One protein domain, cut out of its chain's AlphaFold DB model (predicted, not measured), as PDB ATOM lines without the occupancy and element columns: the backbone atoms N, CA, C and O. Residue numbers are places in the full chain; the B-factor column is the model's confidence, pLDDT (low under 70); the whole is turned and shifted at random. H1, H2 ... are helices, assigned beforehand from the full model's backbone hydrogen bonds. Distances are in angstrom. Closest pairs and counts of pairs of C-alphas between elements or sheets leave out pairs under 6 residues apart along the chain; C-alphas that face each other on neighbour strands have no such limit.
ATOM      1  N   LYS A 127      46.139  -4.182 -34.392       70.00
ATOM      2  CA  LYS A 127      45.321  -5.292 -34.892       70.00
ATOM      3  C   LYS A 127      44.146  -5.483 -33.923       70.00
ATOM      4  O   LYS A 127      44.380  -5.482 -32.708       70.00
ATOM      5  N   PRO A 128      42.892  -5.568 -34.401       72.81
ATOM      6  CA  PRO A 128      41.773  -5.865 -33.518       72.81
ATOM      7  C   PRO A 128      42.010  -7.225 -32.851       72.81
ATOM      8  O   PRO A 128      42.373  -8.195 -33.519       72.81
ATOM      9  N   GLY A 129      41.850  -7.265 -31.526       80.25
ATOM     10  CA  GLY A 129      41.826  -8.525 -30.790       80.25
ATOM     11  C   GLY A 129      40.599  -9.327 -31.207       80.25
ATOM     12  O   GLY A 129      39.535  -8.746 -31.430       80.25
ATOM     13  N   LEU A 130      40.769 -10.638 -31.354       86.94
ATOM     14  CA  LEU A 130      39.678 -11.547 -31.680       86.94
ATOM     15  C   LEU A 130      39.062 -12.101 -30.398       86.94
ATOM     16  O   LEU A 130      39.786 -12.402 -29.451       86.94
ATOM     17  N   THR A 131      37.740 -12.254 -30.383       90.62
ATOM     18  CA  THR A 131      37.048 -13.016 -29.336       90.62
ATOM     19  C   THR A 131      37.262 -14.517 -29.540       90.62
ATOM     20  O   THR A 131      37.526 -14.959 -30.660       90.62
ATOM     21  N   ASP A 132      37.088 -15.324 -28.494       92.19
ATOM     22  CA  ASP A 132      37.248 -16.786 -28.591       92.19
ATOM     23  C   ASP A 132      36.274 -17.410 -29.602       92.19
ATOM     24  O   ASP A 132      36.644 -18.281 -30.388       92.19
ATOM     25  N   GLU A 133      35.051 -16.876 -29.684       92.75
ATOM     26  CA  GLU A 133      34.062 -17.206 -30.717       92.75
ATOM     27  C   GLU A 133      34.621 -16.982 -32.136       92.75
ATOM     28  O   GLU A 133      34.467 -17.832 -33.017       92.75
ATOM     29  N   GLN A 134      35.286 -15.845 -32.370       92.62
ATOM     30  CA  GLN A 134      35.882 -15.514 -33.666       92.62
ATOM     31  C   GLN A 134      37.073 -16.419 -33.983       92.62
ATOM     32  O   GLN A 134      37.189 -16.879 -35.120       92.62
ATOM     33  N   ARG A 135      37.925 -16.709 -32.990       94.06
ATOM     34  CA  ARG A 135      39.044 -17.652 -33.138       94.06
ATOM     35  C   ARG A 135      38.532 -19.038 -33.524       94.06
ATOM     36  O   ARG A 135      38.983 -19.593 -34.519       94.06
ATOM     37  N   ARG A 136      37.514 -19.550 -32.829       94.12
ATOM     38  CA  ARG A 136      36.892 -20.851 -33.125       94.12
ATOM     39  C   ARG A 136      36.331 -20.915 -34.546       94.12
ATOM     40  O   ARG A 136      36.596 -21.879 -35.260       94.12
ATOM     41  N   LYS A 137      35.606 -19.878 -34.987       94.06
ATOM     42  CA  LYS A 137      35.079 -19.795 -36.364       94.06
ATOM     43  C   LYS A 137      36.202 -19.776 -37.402       94.06
ATOM     44  O   LYS A 137      36.119 -20.500 -38.391       94.06
ATOM     45  N   ARG A 138      37.267 -19.002 -37.160       94.25
ATOM     46  CA  ARG A 138      38.469 -18.965 -38.015       94.25
ATOM     47  C   ARG A 138      39.159 -20.323 -38.093       94.25
ATOM     48  O   ARG A 138      39.507 -20.754 -39.189       94.25
ATOM     49  N   LEU A 139      39.345 -20.984 -36.952       93.81
ATOM     50  CA  LEU A 139      39.986 -22.293 -36.873       93.81
ATOM     51  C   LEU A 139      39.178 -23.340 -37.638       93.81
ATOM     52  O   LEU A 139      39.731 -24.003 -38.510       93.81
ATOM     53  N   ASN A 140      37.872 -23.434 -37.369       92.19
ATOM     54  CA  ASN A 140      36.988 -24.373 -38.054       92.19
ATOM     55  C   ASN A 140      37.004 -24.151 -39.570       92.19
ATOM     56  O   ASN A 140      37.171 -25.095 -40.331       92.19
ATOM     57  N   PHE A 141      36.921 -22.891 -40.007       91.19
ATOM     58  CA  PHE A 141      37.022 -22.533 -41.418       91.19
ATOM     59  C   PHE A 141      38.334 -23.013 -42.060       91.19
ATOM     60  O   PHE A 141      38.320 -23.627 -43.124       91.19
ATOM     61  N   CYS A 142      39.470 -22.769 -41.404       90.88
ATOM     62  CA  CYS A 142      40.785 -23.163 -41.913       90.88
ATOM     63  C   CYS A 142      40.979 -24.684 -41.937       90.88
ATOM     64  O   CYS A 142      41.596 -25.195 -42.868       90.88
ATOM     65  N   LEU A 143      40.451 -25.399 -40.941       89.88
ATOM     66  CA  LEU A 143      40.455 -26.862 -40.910       89.88
ATOM     67  C   LEU A 143      39.624 -27.434 -42.059       89.88
ATOM     68  O   LEU A 143      40.130 -28.273 -42.794       89.88
ATOM     69  N   THR A 144      38.419 -26.908 -42.284       86.38
ATOM     70  CA  THR A 144      37.588 -27.298 -43.430       86.38
ATOM     71  C   THR A 144      38.337 -27.103 -44.747       86.38
ATOM     72  O   THR A 144      38.361 -28.013 -45.565       86.38
ATOM     73  N   LEU A 145      39.007 -25.960 -44.942       81.44
ATOM     74  CA  LEU A 145      39.787 -25.686 -46.156       81.44
ATOM     75  C   LEU A 145      41.047 -26.550 -46.308       81.44
ATOM     76  O   LEU A 145      41.514 -26.730 -47.431       81.44
ATOM     77  N   LYS A 146      41.625 -27.060 -45.214       75.50
ATOM     78  CA  LYS A 146      42.819 -27.919 -45.264       75.50
ATOM     79  C   LYS A 146      42.544 -29.206 -46.040       75.50
ATOM     80  O   LYS A 146      43.415 -29.671 -46.770       75.50
ATOM     81  N   ASP A 147      41.334 -29.731 -45.896       67.88
ATOM     82  CA  ASP A 147      40.908 -30.990 -46.503       67.88
ATOM     83  C   ASP A 147      40.235 -30.781 -47.875       67.88
ATOM     84  O   ASP A 147      39.742 -31.729 -48.488       67.88
ATOM     85  N   TRP A 148      40.206 -29.545 -48.392       67.75
ATOM     86  CA  TRP A 148      39.604 -29.246 -49.692       67.75
ATOM     87  C   TRP A 148      40.503 -29.673 -50.853       67.75
ATOM     88  O   TRP A 148      41.604 -29.161 -51.056       67.75
ATOM     89  N   THR A 149      39.980 -30.565 -51.691       57.19
ATOM     90  CA  THR A 149      40.548 -30.887 -53.004       57.19
ATOM     91  C   THR A 149      40.270 -29.755 -53.999       57.19
ATOM     92  O   THR A 149      39.137 -29.296 -54.118       57.19
ATOM     93  N   PRO A 160      34.572 -16.536 -41.959       91.38
ATOM     94  CA  PRO A 160      34.783 -15.997 -40.624       91.38
ATOM     95  C   PRO A 160      34.886 -14.465 -40.652       91.38
ATOM     96  O   PRO A 160      35.702 -13.881 -41.369       91.38
ATOM     97  N   GLY A 161      34.092 -13.789 -39.817       87.81
ATOM     98  CA  GLY A 161      34.174 -12.336 -39.644       87.81
ATOM     99  C   GLY A 161      35.570 -11.866 -39.201       87.81
ATOM    100  O   GLY A 161      36.352 -12.636 -38.641       87.81
ATOM    101  N   ASN A 162      35.893 -10.590 -39.449       87.94
ATOM    102  CA  ASN A 162      37.184  -9.970 -39.101       87.94
ATOM    103  C   ASN A 162      38.424 -10.714 -39.632       87.94
ATOM    104  O   ASN A 162      39.491 -10.653 -39.019       87.94
ATOM    105  N   SER A 163      38.291 -11.400 -40.772       90.31
ATOM    106  CA  SER A 163      39.377 -12.188 -41.369       90.31
ATOM    107  C   SER A 163      39.732 -11.732 -42.794       90.31
ATOM    108  O   SER A 163      39.556 -12.494 -43.748       90.31
ATOM    109  N   PRO A 164      40.205 -10.477 -42.974       89.75
ATOM    110  CA  PRO A 164      40.668  -9.980 -44.275       89.75
ATOM    111  C   PRO A 164      41.957 -10.678 -44.742       89.75
ATOM    112  O   PRO A 164      42.258 -10.723 -45.931       89.75
ATOM    113  N   ASP A 165      42.708 -11.259 -43.805       88.38
ATOM    114  CA  ASP A 165      43.891 -12.085 -44.035       88.38
ATOM    115  C   ASP A 165      43.580 -13.351 -44.843       88.38
ATOM    116  O   ASP A 165      44.441 -13.817 -45.588       88.38
ATOM    117  N   LEU A 166      42.360 -13.877 -44.749       89.62
ATOM    118  CA  LEU A 166      41.920 -15.035 -45.524       89.62
ATOM    119  C   LEU A 166      41.423 -14.671 -46.932       89.62
ATOM    120  O   LEU A 166      41.151 -15.570 -47.718       89.62
ATOM    121  N   ASN A 167      41.320 -13.384 -47.283       89.44
ATOM    122  CA  ASN A 167      40.740 -12.938 -48.549       89.44
ATOM    123  C   ASN A 167      41.809 -12.357 -49.498       89.44
ATOM    124  O   ASN A 167      42.508 -11.388 -49.184       89.44
ATOM    125  N   ALA A 168      41.946 -12.929 -50.699       88.44
ATOM    126  CA  ALA A 168      42.916 -12.457 -51.690       88.44
ATOM    127  C   ALA A 168      42.596 -11.040 -52.203       88.44
ATOM    128  O   ALA A 168      43.527 -10.259 -52.423       88.44
ATOM    129  N   ILE A 169      41.312 -10.667 -52.324       89.25
ATOM    130  CA  ILE A 169      40.909  -9.351 -52.858       89.25
ATOM    131  C   ILE A 169      41.356  -8.190 -51.957       89.25
ATOM    132  O   ILE A 169      41.621  -7.091 -52.434       89.25
ATOM    133  N   GLU A 170      41.545  -8.447 -50.660       90.50
ATOM    134  CA  GLU A 170      42.002  -7.443 -49.694       90.50
ATOM    135  C   GLU A 170      43.429  -6.960 -49.977       90.50
ATOM    136  O   GLU A 170      43.808  -5.857 -49.584       90.50
ATOM    137  N   ALA A 171      44.243  -7.742 -50.701       88.00
ATOM    138  CA  ALA A 171      45.519  -7.241 -51.216       88.00
ATOM    139  C   ALA A 171      45.374  -6.370 -52.468       88.00
ATOM    140  O   ALA A 171      46.216  -5.491 -52.689       88.00
ATOM    141  N   ALA A 172      44.324  -6.583 -53.263       90.81
ATOM    142  CA  ALA A 172      44.079  -5.831 -54.485       90.81
ATOM    143  C   ALA A 172      43.698  -4.379 -54.178       90.81
ATOM    144  O   ALA A 172      44.257  -3.462 -54.782       90.81
ATOM    145  N   TRP A 173      42.839  -4.142 -53.180       90.12
ATOM    146  CA  TRP A 173      42.393  -2.794 -52.802       90.12
ATOM    147  C   TRP A 173      43.527  -1.789 -52.533       90.12
ATOM    148  O   TRP A 173      43.558  -0.738 -53.184       90.12
ATOM    149  N   PRO A 174      44.500  -2.054 -51.635       89.44
ATOM    150  CA  PRO A 174      45.596  -1.122 -51.395       89.44
ATOM    151  C   PRO A 174      46.534  -0.992 -52.600       89.44
ATOM    152  O   PRO A 174      47.159   0.059 -52.758       89.44
ATOM    153  N   TRP A 175      46.658  -2.019 -53.446       91.31
ATOM    154  CA  TRP A 175      47.437  -1.923 -54.681       91.31
ATOM    155  C   TRP A 175      46.765  -0.977 -55.686       91.31
ATOM    156  O   TRP A 175      47.400  -0.010 -56.117       91.31
ATOM    157  N   MET A 176      45.472  -1.176 -55.962       91.38
ATOM    158  CA  MET A 176      44.695  -0.321 -56.865       91.38
ATOM    159  C   MET A 176      44.638   1.117 -56.358       91.38
ATOM    160  O   MET A 176      44.892   2.047 -57.122       91.38
ATOM    161  N   LYS A 177      44.399   1.319 -55.053       89.81
ATOM    162  CA  LYS A 177      44.387   2.657 -54.448       89.81
ATOM    163  C   LYS A 177      45.715   3.379 -54.666       89.81
ATOM    164  O   LYS A 177      45.720   4.498 -55.157       89.81
ATOM    165  N   ARG A 178      46.853   2.734 -54.378       90.38
ATOM    166  CA  ARG A 178      48.176   3.348 -54.603       90.38
ATOM    167  C   ARG A 178      48.418   3.675 -56.072       90.38
ATOM    168  O   ARG A 178      48.966   4.734 -56.357       90.38
ATOM    169  N   ARG A 179      48.030   2.787 -56.994       89.75
ATOM    170  CA  ARG A 179      48.220   2.989 -58.437       89.75
ATOM    171  C   ARG A 179      47.417   4.195 -58.929       89.75
ATOM    172  O   ARG A 179      47.993   5.101 -59.532       89.75
ATOM    173  N   THR A 180      46.133   4.224 -58.586       90.56
ATOM    174  CA  THR A 180      45.147   5.220 -59.036       90.56
ATOM    175  C   THR A 180      45.341   6.592 -58.391       90.56
ATOM    176  O   THR A 180      45.071   7.594 -59.039       90.56
ATOM    177  N   THR A 181      45.877   6.670 -57.166       89.69
ATOM    178  CA  THR A 181      46.136   7.953 -56.480       89.69
ATOM    179  C   THR A 181      47.593   8.417 -56.534       89.69
ATOM    180  O   THR A 181      47.933   9.427 -55.921       89.69
ATOM    181  N   SER A 182      48.478   7.688 -57.224       86.50
ATOM    182  CA  SER A 182      49.919   7.990 -57.291       86.50
ATOM    183  C   SER A 182      50.245   9.385 -57.839       86.50
ATOM    184  O   SER A 182      51.267   9.960 -57.474       86.50
ATOM    185  N   THR A 191      36.570   9.929 -64.387       92.25
ATOM    186  CA  THR A 191      38.030   9.764 -64.325       92.25
ATOM    187  C   THR A 191      38.432   8.679 -63.321       92.25
ATOM    188  O   THR A 191      39.406   7.958 -63.536       92.25
ATOM    189  N   ALA A 192      37.690   8.538 -62.214       92.25
ATOM    190  CA  ALA A 192      37.934   7.473 -61.246       92.25
ATOM    191  C   ALA A 192      37.664   6.079 -61.833       92.25
ATOM    192  O   ALA A 192      38.507   5.197 -61.681       92.25
ATOM    193  N   GLU A 193      36.536   5.894 -62.525       94.31
ATOM    194  CA  GLU A 193      36.176   4.628 -63.175       94.31
ATOM    195  C   GLU A 193      37.207   4.229 -64.237       94.31
ATOM    196  O   GLU A 193      37.741   3.120 -64.184       94.31
ATOM    197  N   GLU A 194      37.569   5.145 -65.140       93.19
ATOM    198  CA  GLU A 194      38.585   4.903 -66.176       93.19
ATOM    199  C   GLU A 194      39.943   4.517 -65.565       93.19
ATOM    200  O   GLU A 194      40.599   3.571 -66.011       93.19
ATOM    201  N   ALA A 195      40.356   5.207 -64.495       92.31
ATOM    202  CA  ALA A 195      41.592   4.889 -63.788       92.31
ATOM    203  C   ALA A 195      41.543   3.511 -63.110       92.31
ATOM    204  O   ALA A 195      42.568   2.827 -63.052       92.31
ATOM    205  N   TRP A 196      40.385   3.099 -62.584       92.31
ATOM    206  CA  TRP A 196      40.207   1.789 -61.952       92.31
ATOM    207  C   TRP A 196      40.246   0.655 -62.972       92.31
ATOM    208  O   TRP A 196      40.979  -0.307 -62.744       92.31
ATOM    209  N   PHE A 197      39.546   0.787 -64.103       94.06
ATOM    210  CA  PHE A 197      39.601  -0.201 -65.187       94.06
ATOM    211  C   PHE A 197      41.021  -0.368 -65.715       94.06
ATOM    212  O   PHE A 197      41.541  -1.481 -65.746       94.06
ATOM    213  N   LYS A 198      41.705   0.744 -66.001       92.81
ATOM    214  CA  LYS A 198      43.101   0.702 -66.441       92.81
ATOM    215  C   LYS A 198      44.020   0.049 -65.407       92.81
ATOM    216  O   LYS A 198      44.877  -0.756 -65.756       92.81
ATOM    217  N   ALA A 199      43.862   0.383 -64.123       93.25
ATOM    218  CA  ALA A 199      44.657  -0.242 -63.069       93.25
ATOM    219  C   ALA A 199      44.393  -1.753 -62.976       93.25
ATOM    220  O   ALA A 199      45.329  -2.507 -62.727       93.25
ATOM    221  N   TRP A 200      43.151  -2.192 -63.185       93.19
ATOM    222  CA  TRP A 200      42.791  -3.607 -63.220       93.19
ATOM    223  C   TRP A 200      43.419  -4.338 -64.413       93.19
ATOM    224  O   TRP A 200      43.973  -5.417 -64.236       93.19
ATOM    225  N   GLU A 201      43.411  -3.737 -65.603       93.56
ATOM    226  CA  GLU A 201      44.050  -4.303 -66.802       93.56
ATOM    227  C   GLU A 201      45.577  -4.413 -66.665       93.56
ATOM    228  O   GLU A 201      46.183  -5.383 -67.116       93.56
ATOM    229  N   GLU A 202      46.216  -3.448 -65.998       93.69
ATOM    230  CA  GLU A 202      47.659  -3.466 -65.718       93.69
ATOM    231  C   GLU A 202      48.061  -4.461 -64.609       93.69
ATOM    232  O   GLU A 202      49.256  -4.674 -64.361       93.69
ATOM    233  N   LEU A 203      47.098  -5.044 -63.887       92.56
ATOM    234  CA  LEU A 203      47.378  -5.954 -62.782       92.56
ATOM    235  C   LEU A 203      47.903  -7.295 -63.312       92.56
ATOM    236  O   LEU A 203      47.164  -8.105 -63.867       92.56
ATOM    237  N   SER A 204      49.193  -7.561 -63.090       94.25
ATOM    238  CA  SER A 204      49.803  -8.807 -63.554       94.25
ATOM    239  C   SER A 204      49.207 -10.040 -62.866       94.25
ATOM    240  O   SER A 204      49.010 -10.066 -61.647       94.25
ATOM    241  N   GLN A 205      49.011 -11.106 -63.644       93.62
ATOM    242  CA  GLN A 205      48.558 -12.405 -63.132       93.62
ATOM    243  C   GLN A 205      49.509 -12.961 -62.064       93.62
ATOM    244  O   GLN A 205      49.066 -13.504 -61.059       93.62
ATOM    245  N   GLU A 206      50.815 -12.720 -62.205       92.44
ATOM    246  CA  GLU A 206      51.823 -13.069 -61.199       92.44
ATOM    247  C   GLU A 206      51.532 -12.427 -59.825       92.44
ATOM    248  O   GLU A 206      51.667 -13.070 -58.784       92.44
ATOM    249  N   LYS A 207      51.088 -11.160 -59.779       90.56
ATOM    250  CA  LYS A 207      50.710 -10.510 -58.510       90.56
ATOM    251  C   LYS A 207      49.473 -11.151 -57.891       90.56
ATOM    252  O   LYS A 207      49.452 -11.326 -56.673       90.56
ATOM    253  N   ILE A 208      48.477 -11.485 -58.709       91.38
ATOM    254  CA  ILE A 208      47.255 -12.160 -58.259       91.38
ATOM    255  C   ILE A 208      47.615 -13.528 -57.675       91.38
ATOM    256  O   ILE A 208      47.245 -13.820 -56.538       91.38
ATOM    257  N   GLN A 209      48.426 -14.305 -58.396       90.19
ATOM    258  CA  GLN A 209      48.924 -15.604 -57.953       90.19
ATOM    259  C   GLN A 209      49.631 -15.498 -56.594       90.19
ATOM    260  O   GLN A 209      49.297 -16.215 -55.652       90.19
ATOM    261  N   HIS A 210      50.507 -14.506 -56.419       88.19
ATOM    262  CA  HIS A 210      51.163 -14.252 -55.135       88.19
ATOM    263  C   HIS A 210      50.195 -13.920 -53.979       88.19
ATOM    264  O   HIS A 210      50.501 -14.203 -52.814       88.19
ATOM    265  N   TRP A 211      49.055 -13.277 -54.255       89.88
ATOM    266  CA  TRP A 211      48.027 -12.987 -53.244       89.88
ATOM    267  C   TRP A 211      47.157 -14.192 -52.902       89.88
ATOM    268  O   TRP A 211      46.609 -14.223 -51.797       89.88
ATOM    269  N   ILE A 212      47.058 -15.160 -53.809       87.38
ATOM    270  CA  ILE A 212      46.404 -16.448 -53.579       87.38
ATOM    271  C   ILE A 212      47.331 -17.350 -52.758       87.38
ATOM    272  O   ILE A 212      46.936 -17.840 -51.704       87.38
ATOM    273  N   GLU A 213      48.597 -17.485 -53.150       85.38
ATOM    274  CA  GLU A 213      49.573 -18.357 -52.471       85.38
ATOM    275  C   GLU A 213      49.810 -17.976 -51.005       85.38
ATOM    276  O   GLU A 213      49.971 -18.843 -50.143       85.38
ATOM    277  N   ARG A 214      49.771 -16.677 -50.671       87.56
ATOM    278  CA  ARG A 214      49.874 -16.243 -49.263       87.56
ATOM    279  C   ARG A 214      48.728 -16.770 -48.390       87.56
ATOM    280  O   ARG A 214      48.929 -16.889 -47.183       87.56
ATOM    281  N   LEU A 215      47.553 -17.071 -48.957       87.94
ATOM    282  CA  LEU A 215      46.411 -17.571 -48.187       87.94
ATOM    283  C   LEU A 215      46.711 -18.945 -47.598       87.94
ATOM    284  O   LEU A 215      46.388 -19.182 -46.440       87.94
ATOM    285  N   MET A 216      47.408 -19.810 -48.341       86.50
ATOM    286  CA  MET A 216      47.797 -21.140 -47.857       86.50
ATOM    287  C   MET A 216      48.662 -21.034 -46.597       86.50
ATOM    288  O   MET A 216      48.416 -21.714 -45.603       86.50
ATOM    289  N   ARG A 217      49.623 -20.103 -46.596       86.38
ATOM    290  CA  ARG A 217      50.429 -19.803 -45.408       86.38
ATOM    291  C   ARG A 217      49.576 -19.260 -44.262       86.38
ATOM    292  O   ARG A 217      49.760 -19.665 -43.119       86.38
ATOM    293  N   HIS A 218      48.673 -18.324 -44.542       89.50
ATOM    294  CA  HIS A 218      47.803 -17.750 -43.514       89.50
ATOM    295  C   HIS A 218      46.927 -18.822 -42.854       89.50
ATOM    296  O   HIS A 218      46.840 -18.848 -41.634       89.50
ATOM    297  N   ILE A 219      46.358 -19.745 -43.634       89.88
ATOM    298  CA  ILE A 219      45.586 -20.891 -43.131       89.88
ATOM    299  C   ILE A 219      46.433 -21.733 -42.165       89.88
ATOM    300  O   ILE A 219      45.987 -22.029 -41.059       89.88
ATOM    301  N   GLN A 220      47.675 -22.061 -42.537       89.94
ATOM    302  CA  GLN A 220      48.592 -22.819 -41.676       89.94
ATOM    303  C   GLN A 220      48.903 -22.088 -40.359       89.94
ATOM    304  O   GLN A 220      48.861 -22.699 -39.293       89.94
ATOM    305  N   GLU A 221      49.171 -20.780 -40.410       91.25
ATOM    306  CA  GLU A 221      49.428 -19.967 -39.211       91.25
ATOM    307  C   GLU A 221      48.193 -19.840 -38.312       91.25
ATOM    308  O   GLU A 221      48.316 -19.897 -37.091       91.25
ATOM    309  N   ILE A 222      47.000 -19.705 -38.900       92.44
ATOM    310  CA  ILE A 222      45.739 -19.646 -38.151       92.44
ATOM    311  C   ILE A 222      45.487 -20.970 -37.432       92.44
ATOM    312  O   ILE A 222      45.084 -20.948 -36.272       92.44
ATOM    313  N   ILE A 223      45.750 -22.107 -38.081       92.12
ATOM    314  CA  ILE A 223      45.656 -23.425 -37.436       92.12
ATOM    315  C   ILE A 223      46.673 -23.527 -36.295       92.12
ATOM    316  O   ILE A 223      46.299 -23.887 -35.182       92.12
ATOM    317  N   ARG A 224      47.935 -23.145 -36.538       93.81
ATOM    318  CA  ARG A 224      49.010 -23.162 -35.529       93.81
ATOM    319  C   ARG A 224      48.687 -22.308 -34.299       93.81
ATOM    320  O   ARG A 224      49.107 -22.642 -33.199       93.81
ATOM    321  N   LEU A 225      47.980 -21.197 -34.492       92.62
ATOM    322  CA  LEU A 225      47.580 -20.269 -33.433       92.62
ATOM    323  C   LEU A 225      46.142 -20.493 -32.947       92.62
ATOM    324  O   LEU A 225      45.580 -19.599 -32.315       92.62
ATOM    325  N   GLU A 226      45.519 -21.631 -33.258       94.31
ATOM    326  CA  GLU A 226      44.166 -21.976 -32.798       94.31
ATOM    327  C   GLU A 226      43.133 -20.870 -33.095       94.31
ATOM    328  O   GLU A 226      42.396 -20.397 -32.227       94.31
ATOM    329  N   GLY A 227      43.126 -20.373 -34.334       91.50
ATOM    330  CA  GLY A 227      42.238 -19.289 -34.763       91.50
ATOM    331  C   GLY A 227      42.794 -17.881 -34.556       91.50
ATOM    332  O   GLY A 227      42.150 -16.905 -34.953       91.50
ATOM    333  N   GLY A 228      43.981 -17.763 -33.962       90.75
ATOM    334  CA  GLY A 228      44.662 -16.502 -33.699       90.75
ATOM    335  C   GLY A 228      45.015 -15.693 -34.947       90.75
ATOM    336  O   GLY A 228      44.997 -16.172 -36.086       90.75
ATOM    337  N   ASN A 229      45.322 -14.416 -34.729       87.69
ATOM    338  CA  ASN A 229      45.765 -13.486 -35.768       87.69
ATOM    339  C   ASN A 229      47.150 -12.880 -35.467       87.69
ATOM    340  O   ASN A 229      47.580 -11.926 -36.121       87.69
ATOM    341  N   GLU A 230      47.872 -13.459 -34.509       85.69
ATOM    342  CA  GLU A 230      49.157 -13.002 -33.982       85.69
ATOM    343  C   GLU A 230      50.359 -13.505 -34.808       85.69
ATOM    344  O   GLU A 230      51.385 -13.903 -34.262       85.69
ATOM    345  N   TYR A 231      50.254 -13.476 -36.138       85.00
ATOM    346  CA  TYR A 231      51.313 -13.896 -37.064       85.00
ATOM    347  C   TYR A 231      51.657 -12.801 -38.085       85.00
ATOM    348  O   TYR A 231      50.886 -11.867 -38.323       85.00
ATOM    349  N   LYS A 232      52.840 -12.905 -38.707       80.31
ATOM    350  CA  LYS A 232      53.257 -12.015 -39.804       80.31
ATOM    351  C   LYS A 232      52.417 -12.304 -41.043       80.31
ATOM    352  O   LYS A 232      52.561 -13.379 -41.611       80.31
ATOM    353  N   GLU A 233      51.605 -11.364 -41.511       79.81
ATOM    354  CA  GLU A 233      50.899 -11.485 -42.798       79.81
ATOM    355  C   GLU A 233      51.861 -11.321 -43.991       79.81
ATOM    356  O   GLU A 233      52.874 -10.626 -43.896       79.81
ATOM    357  N   GLY A 234      51.547 -11.943 -45.131       76.69
ATOM    358  CA  GLY A 234      52.321 -11.836 -46.376       76.69
ATOM    359  C   GLY A 234      53.060 -13.121 -46.765       76.69
ATOM    360  O   GLY A 234      52.693 -14.214 -46.343       76.69
ATOM    361  N   ARG A 235      54.096 -13.002 -47.604       70.50
ATOM    362  CA  ARG A 235      54.922 -14.133 -48.072       70.50
ATOM    363  C   ARG A 235      56.249 -14.201 -47.316       70.50
ATOM    364  O   ARG A 235      56.764 -13.171 -46.882       70.50
ATOM    365  N   THR A 236      56.817 -15.400 -47.212       64.62
ATOM    366  CA  THR A 236      58.082 -15.679 -46.506       64.62
ATOM    367  C   THR A 236      59.305 -15.024 -47.157       64.62
ATOM    368  O   THR A 236      60.215 -14.624 -46.443       64.62
ATOM    369  N   GLY A 237      59.319 -14.848 -48.484       59.09
ATOM    370  CA  GLY A 237      60.511 -14.397 -49.222       59.09
ATOM    371  C   GLY A 237      60.590 -12.909 -49.593       59.09
ATOM    372  O   GLY A 237      61.623 -12.464 -50.081       59.09
ATOM    373  N   SER A 238      59.524 -12.121 -49.408       57.00
ATOM    374  CA  SER A 238      59.463 -10.748 -49.952       57.00
ATOM    375  C   SER A 238      59.604  -9.628 -48.919       57.00
ATOM    376  O   SER A 238      59.833  -8.481 -49.298       57.00
ATOM    377  N   ASP A 239      59.451  -9.921 -47.626       60.44
ATOM    378  CA  ASP A 239      59.549  -8.903 -46.576       60.44
ATOM    379  C   ASP A 239      60.878  -9.014 -45.825       60.44
ATOM    380  O   ASP A 239      60.997  -9.789 -44.877       60.44
ATOM    381  N   LYS A 240      61.852  -8.196 -46.248       60.38
ATOM    382  CA  LYS A 240      63.189  -8.087 -45.638       60.38
ATOM    383  C   LYS A 240      63.170  -7.506 -44.218       60.38
ATOM    384  O   LYS A 240      64.212  -7.459 -43.576       60.38
ATOM    385  N   ARG A 241      62.025  -7.006 -43.738       60.41
ATOM    386  CA  ARG A 241      61.914  -6.442 -42.389       60.41
ATOM    387  C   ARG A 241      61.770  -7.559 -41.367       60.41
ATOM    388  O   ARG A 241      60.935  -8.460 -41.527       60.41
ATOM    389  N   GLU A 242      62.525  -7.433 -40.286       64.56
ATOM    390  CA  GLU A 242      62.381  -8.256 -39.095       64.56
ATOM    391  C   GLU A 242      60.989  -8.049 -38.480       64.56
ATOM    392  O   GLU A 242      60.518  -6.921 -38.292       64.56
ATOM    393  N   TRP A 243      60.271  -9.145 -38.231       66.88
ATOM    394  CA  TRP A 243      58.923  -9.073 -37.682       66.88
ATOM    395  C   TRP A 243      58.971  -9.069 -36.159       66.88
ATOM    396  O   TRP A 243      59.190 -10.095 -35.533       66.88
ATOM    397  N   LYS A 244      58.694  -7.905 -35.572       61.56
ATOM    398  CA  LYS A 244      58.702  -7.677 -34.118       61.56
ATOM    399  C   LYS A 244      57.331  -7.896 -33.450       61.56
ATOM    400  O   LYS A 244      56.942  -7.135 -32.564       61.56
ATOM    401  N   GLY A 245      56.518  -8.836 -33.939       66.00
ATOM    402  CA  GLY A 245      55.203  -9.147 -33.355       66.00
ATOM    403  C   GLY A 245      54.072  -8.125 -33.597       66.00
ATOM    404  O   GLY A 245      54.229  -7.112 -34.295       66.00
ATOM    405  N   VAL A 246      52.904  -8.407 -32.999       62.94
ATOM    406  CA  VAL A 246      51.638  -7.652 -33.136       62.94
ATOM    407  C   VAL A 246      51.292  -6.900 -31.845       62.94
ATOM    408  O   VAL A 246      51.491  -7.409 -30.746       62.94
ATOM    409  N   ARG A 247      50.715  -5.696 -31.971       63.06
ATOM    410  CA  ARG A 247      50.109  -4.956 -30.852       63.06
ATOM    411  C   ARG A 247      48.596  -5.185 -30.831       63.06
ATOM    412  O   ARG A 247      47.895  -4.749 -31.747       63.06
ATOM    413  N   ILE A 248      48.110  -5.834 -29.773       59.28
ATOM    414  CA  ILE A 248      46.687  -6.138 -29.566       59.28
ATOM    415  C   ILE A 248      46.021  -4.985 -28.805       59.28
ATOM    416  O   ILE A 248      46.563  -4.465 -27.826       59.28
ATOM    417  N   LYS A 249      44.838  -4.556 -29.260       55.56
ATOM    418  CA  LYS A 249      44.039  -3.527 -28.571       55.56
ATOM    419  C   LYS A 249      43.659  -4.012 -27.163       55.56
ATOM    420  O   LYS A 249      43.108  -5.095 -27.027       55.56
ATOM    421  N   GLY A 250      43.933  -3.202 -26.138       52.47
ATOM    422  CA  GLY A 250      43.604  -3.511 -24.737       52.47
ATOM    423  C   GLY A 250      44.698  -4.240 -23.951       52.47
ATOM    424  O   GLY A 250      44.599  -4.311 -22.734       52.47
ATOM    425  N   TYR A 251      45.771  -4.695 -24.606       51.03
ATOM    426  CA  TYR A 251      46.895  -5.365 -23.948       51.03
ATOM    427  C   TYR A 251      48.157  -4.494 -23.983       51.03
ATOM    428  O   TYR A 251      48.393  -3.732 -24.933       51.03
ATOM    429  N   LEU A 252      48.986  -4.594 -22.937       45.06
ATOM    430  CA  LEU A 252      50.356  -4.083 -22.977       45.06
ATOM    431  C   LEU A 252      51.088  -4.782 -24.128       45.06
ATOM    432  O   LEU A 252      51.013  -5.997 -24.298       45.06
ATOM    433  N   SER A 253      51.731  -3.984 -24.978       48.81
ATOM    434  CA  SER A 253      52.484  -4.500 -26.113       48.81
ATOM    435  C   SER A 253      53.617  -5.364 -25.571       48.81
ATOM    436  O   SER A 253      54.541  -4.813 -24.991       48.81
ATOM    437  N   LYS A 254      53.598  -6.680 -25.820       43.47
ATOM    438  CA  LYS A 254      54.719  -7.588 -25.506       43.47
ATOM    439  C   LYS A 254      55.978  -7.325 -26.353       43.47
ATOM    440  O   LYS A 254      56.883  -8.143 -26.367       43.47
ATOM    441  N   ARG A 255      56.039  -6.194 -27.075       44.72
ATOM    442  CA  ARG A 255      57.274  -5.656 -27.667       44.72
ATOM    443  C   ARG A 255      58.182  -5.136 -26.556       44.72
ATOM    444  O   ARG A 255      58.456  -3.943 -26.479       44.72
ATOM    445  N   GLU A 256      58.602  -6.023 -25.675       39.12
ATOM    446  CA  GLU A 256      59.952  -5.915 -25.166       39.12
ATOM    447  C   GLU A 256      60.825  -6.352 -26.342       39.12
ATOM    448  O   GLU A 256      60.668  -7.464 -26.846       39.12
TER     449      GLU A 256
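What this domain is: This is residues 127 to 149, 160 to 182 and 191 to 256 of the 264 residues of the protein "Arylsulfatase A" of Aspergillus kawachii (UniProt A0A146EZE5). What is the main picture of this domain? One long helix, H4, makes a beam: near its last residues it meets H1 at a steep tilt, and beyond its first residues the chain is joined to H3, which pairs with H2. After H4 a long stretch with no named element, residues 225 to 256, winds away as a looping tail. What is it built of, and how large is it? The printed part has 112 residues, with four named helices in the order H1, H2, H3, H4 and no named strand, and its class is all helix. It is only just loose, close to compact, with a radius of gyration of the C-alphas of 16.3 A and spans of 44 by 40 by 27 A.

How they stand to each other: What touches the longest helix? H4, residues 205 to 224, touches H1, residues 132 to 146, with its residues 219 to 223 alone. The closest C-alphas, those of Ile 219 and Cys 142, are 5.4 A apart, and the two helices run opposite ways at a steep tilt of 60 degrees. Where do the other two helices stand? H2, residues 169 to 181, is close to H4 but not clearly touching, its closest C-alphas being those of Ala 171 and Trp 211, 6.6 A apart. With its residues 176 to 180 alone H2 touches H3, residues 191 to 201, opposite ways at a steep tilt of 54 degrees; the closest C-alphas, those of Thr 180 and Ala 195, are 5.9 A apart. Which pairs stay apart? H1 and H3, H1 and H2, and H3 and H4 are apart. How do the helix backbones hold? In H1 and H3 every O i to N i+4 pair is within hydrogen-bond range, against 7 of 9 in H2 and 13 of 16 in H4.

Where its parts are: How long are the helices? H4 measures 29.6 A from first to last C-alpha, H1 20.8 A, H2 18.4 A and H3 15.5 A. Where are the anchor points? C-alpha 132, where H1 begins, is at (37.248, -16.786, -28.591), and C-alpha 224, where H4 ends, is at (49.010, -23.162, -35.529).

The domain as a whole: Is the printed part continuous? Residues 150 to 159 and 183 to 190 are not printed, with C-alpha gaps of 20.2 A and 13.9 A across the cuts. The link from H3 to H4 is tight. Where is confidence low? The mean pLDDT of the printed part is 82.4; residues 147 to 149 and 236 to 256 are under 70.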